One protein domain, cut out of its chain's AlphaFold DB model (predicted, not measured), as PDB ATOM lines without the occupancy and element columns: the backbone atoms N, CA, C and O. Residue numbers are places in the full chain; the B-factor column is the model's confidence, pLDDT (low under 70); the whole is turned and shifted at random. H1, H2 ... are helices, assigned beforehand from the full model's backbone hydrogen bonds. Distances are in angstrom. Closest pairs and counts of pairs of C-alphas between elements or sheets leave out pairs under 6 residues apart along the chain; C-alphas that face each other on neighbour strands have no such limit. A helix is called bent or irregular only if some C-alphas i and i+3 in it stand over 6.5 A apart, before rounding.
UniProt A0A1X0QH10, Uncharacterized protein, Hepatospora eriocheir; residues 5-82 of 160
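This is residues 5 to 82 of the 160 residues of an uncharacterized protein of Hepatospora eriocheir (UniProt A0A1X0QH10). What shape does the printed part have? It is a long, loose rod in which two long helices, H2 and H3, run side by side in opposite ways, joined at one end by a long loop. At the other end H4 packs steeply on residues 17 to 19 of H2, and residues 5 to 10 of H1 stick out there. What is it made of? The 78 printed residues have four named helices, H1, H2, H3 and H4 in that order, and no named strand; the class is all helix. How spread out is it? It is loose, with a radius of gyration of the C-alphas of 16.8 A, and the C-alphas span 56 by 22 by 17 A.

What is near H1, residues 5 to 13? It is close to but not clearly touching H4, residues 68 to 80, the closest C-alphas being those of Leu 12 and Asn 73, 7.1 A apart. Their lines are about perpendicular at 70.4 degrees, only just past steep, and H1 is apart from H2, residues 17 to 33, and from H3, residues 45 to 65. How does H2 stand to the others? With residues 17 to 19 alone it touches H4, at a steep tilt of 50 degrees, opposite ways, the closest C-alphas being those of Phe 19 and Leu 72, 5.9 A apart. H2 is close to but not clearly touching H3, at a shallow tilt of 30 degrees, opposite ways, with the closest C-alphas, of Ile 30 and Gln 52, 7.0 A apart. How does H3 stand to H4? They are close but not clearly touching, at a steep tilt of 65 degrees, the same way, and their closest C-alphas, of Ile 63 and Glu 69, are 6.8 A apart. What do the backbones show? Every O i to N i+4 pair is within hydrogen-bond range in H2, H3 and H4, but 0 of 5 in H1, where 1 of 6 O i to N i+3 pairs is within range.

Where does H1 lie? It runs from C-alpha 5 at (71.281, 91.892, 84.550) to C-alpha 13, 14.8 A; it is neither bent nor irregular, but only just: C-alphas 5 and 8 are 6.1 A apart. Where are the long helices? H2, residues 17 to 33, is 24.1 A long, and H3, residues 45 to 65, is 29.8 A long, beginning at (116.456, 79.039, 93.171). Where does H4 end? H4, residues 68 to 80, is 17.9 A long and ends at C-alpha 80, (85.870, 104.430, 80.612).

How large is it? The two C-alphas farthest apart, of Ser 5 and Asp 40, are 57.6 A apart. Is it cut, and which links are long? The printed part has no cut; the link from H2 to H3 is long, with 11 residues, and the other two are tight. Where is confidence low? Residues 5 to 14 are under 70, and the mean pLDDT of the printed part is 82.4.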
ATOM      1  N   SER A   5      70.356  92.269  83.457       42.62
ATOM      2  CA  SER A   5      71.281  91.892  84.550       42.62
ATOM      3  C   SER A   5      72.385  90.883  84.151       42.62
ATOM      4  O   SER A   5      73.451  90.814  84.766       42.62
ATOM      5  N   SER A   6      72.197  90.110  83.071       43.06
ATOM      6  CA  SER A   6      73.172  89.079  82.659       43.06
ATOM      7  C   SER A   6      74.310  89.612  81.770       43.06
ATOM      8  O   SER A   6      75.356  88.971  81.664       43.06
ATOM      9  N   LYS A   7      74.148  90.784  81.134       41.59
ATOM     10  CA  LYS A   7      75.173  91.358  80.240       41.59
ATOM     11  C   LYS A   7      76.221  92.204  80.972       41.59
ATOM     12  O   LYS A   7      77.380  92.159  80.570       41.59
ATOM     13  N   GLU A   8      75.865  92.903  82.052       45.09
ATOM     14  CA  GLU A   8      76.841  93.661  82.860       45.09
ATOM     15  C   GLU A   8      77.787  92.740  83.645       45.09
ATOM     16  O   GLU A   8      78.984  93.004  83.716       45.09
ATOM     17  N   ASN A   9      77.301  91.586  84.109       39.09
ATOM     18  CA  ASN A   9      78.130  90.608  84.822       39.09
ATOM     19  C   ASN A   9      79.172  89.895  83.936       39.09
ATOM     20  O   ASN A   9      80.150  89.361  84.451       39.09
ATOM     21  N   ARG A  10      79.018  89.897  82.602       39.56
ATOM     22  CA  ARG A  10      79.963  89.218  81.691       39.56
ATOM     23  C   ARG A  10      81.203  90.039  81.332       39.56
ATOM     24  O   ARG A  10      82.173  89.460  80.856       39.56
ATOM     25  N   LYS A  11      81.210  91.358  81.566       47.22
ATOM     26  CA  LYS A  11      82.404  92.203  81.352       47.22
ATOM     27  C   LYS A  11      83.406  92.163  82.512       47.22
ATOM     28  O   LYS A  11      84.510  92.664  82.351       47.22
ATOM     29  N   LEU A  12      83.051  91.537  83.635       49.91
ATOM     30  CA  LEU A  12      83.917  91.375  84.811       49.91
ATOM     31  C   LEU A  12      84.845  90.147  84.740       49.91
ATOM     32  O   LEU A  12      85.608  89.926  85.670       49.91
ATOM     33  N   LEU A  13      84.787  89.347  83.669       50.72
ATOM     34  CA  LEU A  13      85.518  88.073  83.561       50.72
ATOM     35  C   LEU A  13      86.991  88.199  83.139       50.72
ATOM     36  O   LEU A  13      87.717  87.214  83.223       50.72
ATOM     37  N   ASN A  14      87.438  89.380  82.704       65.38
ATOM     38  CA  ASN A  14      88.840  89.639  82.375       65.38
ATOM     39  C   ASN A  14      89.399  90.716  83.305       65.38
ATOM     40  O   ASN A  14      88.728  91.719  83.554       65.38
ATOM     41  N   ASP A  15      90.637  90.525  83.769       78.56
ATOM     42  CA  ASP A  15      91.360  91.525  84.553       78.56
ATOM     43  C   ASP A  15      91.353  92.880  83.822       78.56
ATOM     44  O   ASP A  15      91.816  92.996  82.684       78.56
ATOM     45  N   GLY A  16      90.868  93.928  84.485       84.38
ATOM     46  CA  GLY A  16      90.946  95.292  83.976       84.38
ATOM     47  C   GLY A  16      92.396  95.788  83.880       84.38
ATOM     48  O   GLY A  16      93.301  95.212  84.501       84.38
ATOM     49  N   PRO A  17      92.656  96.872  83.123       88.94
ATOM     50  CA  PRO A  17      93.996  97.433  82.953       88.94
ATOM     51  C   PRO A  17      94.734  97.692  84.272       88.94
ATOM     52  O   PRO A  17      95.918  97.365  84.392       88.94
ATOM     53  N   ARG A  18      94.055  98.243  85.287       89.25
ATOM     54  CA  ARG A  18      94.684  98.530  86.587       89.25
ATOM     55  C   ARG A  18      94.989  97.273  87.377       89.25
ATOM     56  O   ARG A  18      96.067  97.174  87.959       89.25
ATOM     57  N   PHE A  19      94.071  96.314  87.389       91.12
ATOM     58  CA  PHE A  19      94.278  95.066  88.111       91.12
ATOM     59  C   PHE A  19      95.386  94.219  87.466       91.12
ATOM     60  O   PHE A  19      96.267  93.713  88.163       91.12
ATOM     61  N   THR A  20      95.434  94.184  86.131       91.62
ATOM     62  CA  THR A  20      96.545  93.596  85.368       91.62
ATOM     63  C   THR A  20      97.873  94.260  85.731       91.62
ATOM     64  O   THR A  20      98.852  93.578  86.041       91.62
ATOM     65  N   LYS A  21      97.909  95.598  85.759       92.94
ATOM     66  CA  LYS A  21      99.112  96.358  86.117       92.94
ATOM     67  C   LYS A  21      99.556  96.102  87.558       92.94
ATOM     68  O   LYS A  21     100.754  96.015  87.810       92.94
ATOM     69  N   LEU A  22      98.617  95.926  88.488       92.44
ATOM     70  CA  LEU A  22      98.916  95.562  89.873       92.44
ATOM     71  C   LEU A  22      99.593  94.185  89.962       92.44
ATOM     72  O   LEU A  22     100.627  94.061  90.616       92.44
ATOM     73  N   LYS A  23      99.067  93.168  89.262       91.69
ATOM     74  CA  LYS A  23      99.684  91.828  89.195       91.69
ATOM     75  C   LYS A  23     101.093  91.876  88.596       91.69
ATOM     76  O   LYS A  23     102.008  91.238  89.114       91.69
ATOM     77  N   GLN A  24     101.273  92.648  87.524       92.50
ATOM     78  CA  GLN A  24     102.574  92.832  86.875       92.50
ATOM     79  C   GLN A  24     103.582  93.519  87.795       92.50
ATOM     80  O   GLN A  24     104.715  93.055  87.900       92.50
ATOM     81  N   LEU A  25     103.170  94.592  88.479       92.75
ATOM     82  CA  LEU A  25     104.027  95.314  89.413       92.75
ATOM     83  C   LEU A  25     104.459  94.408  90.563       92.75
ATOM     84  O   LEU A  25     105.641  94.344  90.863       92.75
ATOM     85  N   PHE A  26     103.525  93.649  91.137       93.12
ATOM     86  CA  PHE A  26     103.826  92.696  92.202       93.12
ATOM     87  C   PHE A  26     104.881  91.667  91.776       93.12
ATOM     88  O   PHE A  26     105.871  91.470  92.480       93.12
ATOM     89  N   LYS A  27     104.704  91.049  90.599       91.25
ATOM     90  CA  LYS A  27     105.680  90.095  90.059       91.25
ATOM     91  C   LYS A  27     107.046  90.752  89.856       91.25
ATOM     92  O   LYS A  27     108.050  90.227  90.322       91.25
ATOM     93  N   LYS A  28     107.061  91.927  89.223       93.19
ATOM     94  CA  LYS A  28     108.280  92.696  88.968       93.19
ATOM     95  C   LYS A  28     109.018  93.041  90.265       93.19
ATOM     96  O   LYS A  28     110.227  92.873  90.325       93.19
ATOM     97  N   THR A  29     108.307  93.467  91.306       91.44
ATOM     98  CA  THR A  29     108.906  93.787  92.606       91.44
ATOM     99  C   THR A  29     109.542  92.565  93.259       91.44
ATOM    100  O   THR A  29     110.625  92.693  93.823       91.44
ATOM    101  N   ILE A  30     108.928  91.380  93.165       89.25
ATOM    102  CA  ILE A  30     109.566  90.141  93.637       89.25
ATOM    103  C   ILE A  30     110.857  89.891  92.851       89.25
ATOM    104  O   ILE A  30     111.909  89.709  93.455       89.25
ATOM    105  N   ASP A  31     110.797  89.934  91.523       88.44
ATOM    106  CA  ASP A  31     111.955  89.649  90.667       88.44
ATOM    107  C   ASP A  31     113.113  90.636  90.911       88.44
ATOM    108  O   ASP A  31     114.272  90.235  90.978       88.44
ATOM    109  N   GLU A  32     112.806  91.919  91.110       88.38
ATOM    110  CA  GLU A  32     113.793  92.956  91.433       88.38
ATOM    111  C   GLU A  32     114.382  92.797  92.837       88.38
ATOM    112  O   GLU A  32     115.585  92.989  93.012       88.38
ATOM    113  N   THR A  33     113.563  92.415  93.822       86.69
ATOM    114  CA  THR A  33     114.022  92.200  95.204       86.69
ATOM    115  C   THR A  33     115.043  91.072  95.267       86.69
ATOM    116  O   THR A  33     116.016  91.181  95.992       86.69
ATOM    117  N   PHE A  34     114.854  90.007  94.488       83.81
ATOM    118  CA  PHE A  34     115.744  88.843  94.475       83.81
ATOM    119  C   PHE A  34     116.776  88.881  93.339       83.81
ATOM    120  O   PHE A  34     117.358  87.851  92.998       83.81
ATOM    121  N   ASN A  35     117.011  90.049  92.737       82.06
ATOM    122  CA  ASN A  35     117.940  90.171  91.623       82.06
ATOM    123  C   ASN A  35     119.387  89.889  92.093       82.06
ATOM    124  O   ASN A  35     119.878  90.583  92.986       82.06
ATOM    125  N   PRO A  36     120.096  88.918  91.478       78.00
ATOM    126  CA  PRO A  36     121.459  88.541  91.860       78.00
ATOM    127  C   PRO A  36     122.467  89.694  91.840       78.00
ATOM    128  O   PRO A  36     123.476  89.623  92.527       78.00
ATOM    129  N   LEU A  37     122.198  90.760  91.078       78.00
ATOM    130  CA  LEU A  37     123.065  91.939  90.992       78.00
ATOM    131  C   LEU A  37     123.163  92.738  92.303       78.00
ATOM    132  O   LEU A  37     124.050  93.580  92.420       78.00
ATOM    133  N   TYR A  38     122.272  92.498  93.268       76.94
ATOM    134  CA  TYR A  38     122.243  93.209  94.551       76.94
ATOM    135  C   TYR A  38     122.819  92.402  95.724       76.94
ATOM    136  O   TYR A  38     122.773  92.877  96.859       76.94
ATOM    137  N   TYR A  39     123.356  91.202  95.475       78.62
ATOM    138  CA  TYR A  39     123.843  90.304  96.521       78.62
ATOM    139  C   TYR A  39     125.240  89.767  96.202       78.62
ATOM    140  O   TYR A  39     125.498  89.314  95.091       78.62
ATOM    141  N   ASP A  40     126.117  89.735  97.212       80.62
ATOM    142  CA  ASP A  40     127.469  89.158  97.103       80.62
ATOM    143  C   ASP A  40     127.445  87.652  96.785       80.62
ATOM    144  O   ASP A  40     128.395  87.104  96.224       80.62
ATOM    145  N   GLN A  41     126.347  86.972  97.134       79.81
ATOM    146  CA  GLN A  41     126.077  85.588  96.756       79.81
ATOM    147  C   GLN A  41     124.664  85.460  96.178       79.81
ATOM    148  O   GLN A  41     123.713  85.973  96.776       79.81
ATOM    149  N   PRO A  42     124.491  84.759  95.042       79.25
ATOM    150  CA  PRO A  42     123.180  84.566  94.450       79.25
ATOM    151  C   PRO A  42     122.298  83.728  95.377       79.25
ATOM    152  O   PRO A  42     122.702  82.680  95.884       79.25
ATOM    153  N   ILE A  43     121.064  84.188  95.575       81.62
ATOM    154  CA  ILE A  43     120.049  83.444  96.317       81.62
ATOM    155  C   ILE A  43     119.728  82.170  95.534       81.62
ATOM    156  O   ILE A  43     119.540  82.209  94.317       81.62
ATOM    157  N   SER A  44     119.676  81.027  96.220       86.44
ATOM    158  CA  SER A  44     119.366  79.763  95.554       86.44
ATOM    159  C   SER A  44     117.946  79.784  94.979       86.44
ATOM    160  O   SER A  44     117.013  80.330  95.576       86.44
ATOM    161  N   ASN A  45     117.763  79.134  93.828       85.44
ATOM    162  CA  ASN A  45     116.456  79.039  93.171       85.44
ATOM    163  C   ASN A  45     115.389  78.411  94.079       85.44
ATOM    164  O   ASN A  45     114.218  78.775  94.007       85.44
ATOM    165  N   GLU A  46     115.781  77.490  94.961       88.50
ATOM    166  CA  GLU A  46     114.880  76.883  95.944       88.50
ATOM    167  C   GLU A  46     114.336  77.917  96.933       88.50
ATOM    168  O   GLU A  46     113.125  77.986  97.150       88.50
ATOM    169  N   VAL A  47     115.208  78.766  97.485       86.50
ATOM    170  CA  VAL A  47     114.809  79.828  98.418       86.50
ATOM    171  C   VAL A  47     113.933  80.861  97.711       86.50
ATOM    172  O   VAL A  47     112.881  81.225  98.240       86.50
ATOM    173  N   TYR A  48     114.308  81.273  96.498       89.38
ATOM    174  CA  TYR A  48     113.500  82.180  95.680       89.38
ATOM    175  C   TYR A  48     112.088  81.619  95.437       89.38
ATOM    176  O   TYR A  48     111.101  82.294  95.727       89.38
ATOM    177  N   ASN A  49     111.973  80.359  95.006       89.44
ATOM    178  CA  ASN A  49     110.684  79.723  94.724       89.44
ATOM    179  C   ASN A  49     109.801  79.607  95.980       89.44
ATOM    180  O   ASN A  49     108.588  79.838  95.915       89.44
ATOM    181  N   ILE A  50     110.390  79.288  97.139       92.62
ATOM    182  CA  ILE A  50     109.663  79.224  98.417       92.62
ATOM    183  C   ILE A  50     109.106  80.601  98.786       92.62
ATOM    184  O   ILE A  50     107.929  80.720  99.146       92.62
ATOM    185  N   VAL A  51     109.933  81.647  98.703       89.38
ATOM    186  CA  VAL A  51     109.516  83.006  99.064       89.38
ATOM    187  C   VAL A  51     108.484  83.541  98.074       89.38
ATOM    188  O   VAL A  51     107.440  84.039  98.499       89.38
ATOM    189  N   GLN A  52     108.704  83.359  96.771       92.00
ATOM    190  CA  GLN A  52     107.762  83.746  95.723       92.00
ATOM    191  C   GLN A  52     106.393  83.084  95.921       92.00
ATOM    192  O   GLN A  52     105.365  83.758  95.816       92.00
ATOM    193  N   SER A  53     106.361  81.788  96.247       92.75
ATOM    194  CA  SER A  53     105.121  81.051  96.510       92.75
ATOM    195  C   SER A  53     104.367  81.615  97.719       92.75
ATOM    196  O   SER A  53     103.177  81.930  97.620       92.75
ATOM    197  N   LYS A  54     105.065  81.841  98.842       94.19
ATOM    198  CA  LYS A  54     104.468  82.421 100.058       94.19
ATOM    199  C   LYS A  54     103.936  83.833  99.823       94.19
ATOM    200  O   LYS A  54     102.798  84.122 100.185       94.19
ATOM    201  N   LEU A  55     104.722  84.698  99.182       93.12
ATOM    202  CA  LEU A  55     104.303  86.061  98.857       93.12
ATOM    203  C   LEU A  55     103.109  86.062  97.902       93.12
ATOM    204  O   LEU A  55     102.160  86.811  98.114       93.12
ATOM    205  N   SER A  56     103.108  85.187  96.896       93.06
ATOM    206  CA  SER A  56     101.984  85.046  95.965       93.06
ATOM    207  C   SER A  56     100.708  84.585  96.668       93.06
ATOM    208  O   SER A  56      99.623  85.059  96.337       93.06
ATOM    209  N   ALA A  57     100.818  83.688  97.651       94.31
ATOM    210  CA  ALA A  57      99.683  83.257  98.462       94.31
ATOM    211  C   ALA A  57      99.128  84.406  99.319       94.31
ATOM    212  O   ALA A  57      97.920  84.641  99.316       94.31
ATOM    213  N   VAL A  58     100.003  85.168  99.989       95.12
ATOM    214  CA  VAL A  58      99.611  86.359 100.764       95.12
ATOM    215  C   VAL A  58      98.950  87.403  99.867       95.12
ATOM    216  O   VAL A  58      97.896  87.931 100.215       95.12
ATOM    217  N   PHE A  59      99.522  87.658  98.691       93.75
ATOM    218  CA  PHE A  59      98.966  88.585  97.712       93.75
ATOM    219  C   PHE A  59      97.572  88.150  97.261       93.75
ATOM    220  O   PHE A  59      96.639  88.939  97.360       93.75
ATOM    221  N   LYS A  60      97.388  86.887  96.853       93.81
ATOM    222  CA  LYS A  60      96.068  86.352  96.477       93.81
ATOM    223  C   LYS A  60      95.046  86.494  97.603       93.81
ATOM    224  O   LYS A  60      93.920  86.906  97.339       93.81
ATOM    225  N   ASN A  61      95.444  86.201  98.841       95.50
ATOM    226  CA  ASN A  61      94.571  86.353 100.000       95.50
ATOM    227  C   ASN A  61      94.144  87.819 100.185       95.50
ATOM    228  O   ASN A  61      92.956  88.108 100.271       95.50
ATOM    229  N   LYS A  62      95.094  88.760 100.127       93.00
ATOM    230  CA  LYS A  62      94.814  90.196 100.276       93.00
ATOM    231  C   LYS A  62      93.984  90.770  99.125       93.00
ATOM    232  O   LYS A  62      93.109  91.597  99.367       93.00
ATOM    233  N   ILE A  63      94.202  90.314  97.889       93.00
ATOM    234  CA  ILE A  63      93.335  90.655  96.750       93.00
ATOM    235  C   ILE A  63      91.886  90.226  97.024       93.00
ATOM    236  O   ILE A  63      90.970  91.006  96.764       93.00
ATOM    237  N   GLY A  64      91.694  89.013  97.554       89.69
ATOM    238  CA  GLY A  64      90.380  88.479  97.909       89.69
ATOM    239  C   GLY A  64      89.722  89.228  99.068       89.69
ATOM    240  O   GLY A  64      88.580  89.653  98.933       89.69
ATOM    241  N   GLU A  65      90.456  89.443 100.163       94.75
ATOM    242  CA  GLU A  65      89.996  90.124 101.386       94.75
ATOM    243  C   GLU A  65      89.461  91.532 101.109       94.75
ATOM    244  O   GLU A  65      88.421  91.921 101.633       94.75
ATOM    245  N   TYR A  66      90.147  92.290 100.254       92.38
ATOM    246  CA  TYR A  66      89.762  93.661  99.916       92.38
ATOM    247  C   TYR A  66      88.948  93.767  98.621       92.38
ATOM    248  O   TYR A  66      88.672  94.877  98.168       92.38
ATOM    249  N   HIS A  67      88.589  92.640  97.996       89.94
ATOM    250  CA  HIS A  67      87.873  92.598  96.716       89.94
ATOM    251  C   HIS A  67      88.492  93.512  95.638       89.94
ATOM    252  O   HIS A  67      87.785  94.156  94.855       89.94
ATOM    253  N   LEU A  68      89.828  93.591  95.598       88.94
ATOM    254  CA  LEU A  68      90.552  94.585  94.795       88.94
ATOM    255  C   LEU A  68      90.321  94.419  93.293       88.94
ATOM    256  O   LEU A  68      90.290  95.411  92.570       88.94
ATOM    257  N   GLU A  69      90.112  93.188  92.833       88.69
ATOM    258  CA  GLU A  69      89.738  92.895  91.450       88.69
ATOM    259  C   GLU A  69      88.448  93.623  91.056       88.69
ATOM    260  O   GLU A  69      88.428  94.396  90.100       88.69
ATOM    261  N   MET A  70      87.389  93.454  91.852       88.69
ATOM    262  CA  MET A  70      86.098  94.092  91.611       88.69
ATOM    263  C   MET A  70      86.215  95.619  91.666       88.69
ATOM    264  O   MET A  70      85.674  96.303  90.798       88.69
ATOM    265  N   LEU A  71      86.915  96.161  92.666       87.75
ATOM    266  CA  LEU A  71      87.043  97.609  92.854       87.75
ATOM    267  C   LEU A  71      87.824  98.278  91.719       87.75
ATOM    268  O   LEU A  71      87.391  99.307  91.204       87.75
ATOM    269  N   LEU A  72      88.949  97.693  91.304       89.25
ATOM    270  CA  LEU A  72      89.775  98.244  90.229       89.25
ATOM    271  C   LEU A  72      89.100  98.097  88.865       89.25
ATOM    272  O   LEU A  72      89.121  99.045  88.083       89.25
ATOM    273  N   ASN A  73      88.438  96.967  88.606       87.38
ATOM    274  CA  ASN A  73      87.680  96.773  87.371       87.38
ATOM    275  C   ASN A  73      86.482  97.729  87.303       87.38
ATOM    276  O   ASN A  73      86.214  98.312  86.255       87.38
ATOM    277  N   ARG A  74      85.789  97.950  88.428       83.31
ATOM    278  CA  ARG A  74      84.711  98.941  88.524       83.31
ATOM    279  C   ARG A  74      85.224 100.355  88.280       83.31
ATOM    280  O   ARG A  74      84.605 101.082  87.513       83.31
ATOM    281  N   LEU A  75      86.362 100.721  88.864       83.38
ATOM    282  CA  LEU A  75      86.988 102.020  88.629       83.38
ATOM    283  C   LEU A  75      87.353 102.214  87.149       83.38
ATOM    284  O   LEU A  75      87.087 103.274  86.589       83.38
ATOM    285  N   ASP A  76      87.925 101.198  86.500       84.19
ATOM    286  CA  ASP A  76      88.238 101.249  85.068       84.19
ATOM    287  C   ASP A  76      86.967 101.393  84.214       84.19
ATOM    288  O   ASP A  76      86.957 102.167  83.254       84.19
ATOM    289  N   MET A  77      85.869 100.725  84.589       83.12
ATOM    290  CA  MET A  77      84.568 100.936  83.948       83.12
ATOM    291  C   MET A  77      84.030 102.351  84.169       83.12
ATOM    292  O   MET A  77      83.562 102.970  83.216       83.12
ATOM    293  N   ASP A  78      84.083 102.872  85.393       78.94
ATOM    294  CA  ASP A  78      83.564 104.201  85.725       78.94
ATOM    295  C   ASP A  78      84.338 105.295  84.965       78.94
ATOM    296  O   ASP A  78      83.725 106.179  84.361       78.94
ATOM    297  N   ILE A  79      85.667 105.166  84.864       79.62
ATOM    298  CA  ILE A  79      86.520 106.050  84.052       79.62
ATOM    299  C   ILE A  79      86.202 105.909  82.559       79.62
ATOM    300  O   ILE A  79      85.992 106.914  81.877       79.62
ATOM    301  N   SER A  80      86.145 104.678  82.035       81.94
ATOM    302  CA  SER A  80      85.870 104.430  80.612       81.94
ATOM    303  C   SER A  80      84.505 104.966  80.187       81.94
ATOM    304  O   SER A  80      84.343 105.410  79.052       81.94
ATOM    305  N   ASN A  81      83.526 104.924  81.086       79.56
ATOM    306  CA  ASN A  81      82.177 105.410  80.836       79.56
ATOM    307  C   ASN A  81      82.025 106.913  81.112       79.56
ATOM    308  O   ASN A  81      80.907 107.417  81.024       79.56
ATOM    309  N   LYS A  82      83.112 107.625  81.463       74.88
ATOM    310  CA  LYS A  82      83.090 109.028  81.917       74.88
ATOM    311  C   LYS A  82      82.010 109.274  82.977       74.88
ATOM    312  O   LYS A  82      81.366 110.323  82.981       74.88
TER     313      LYS A  82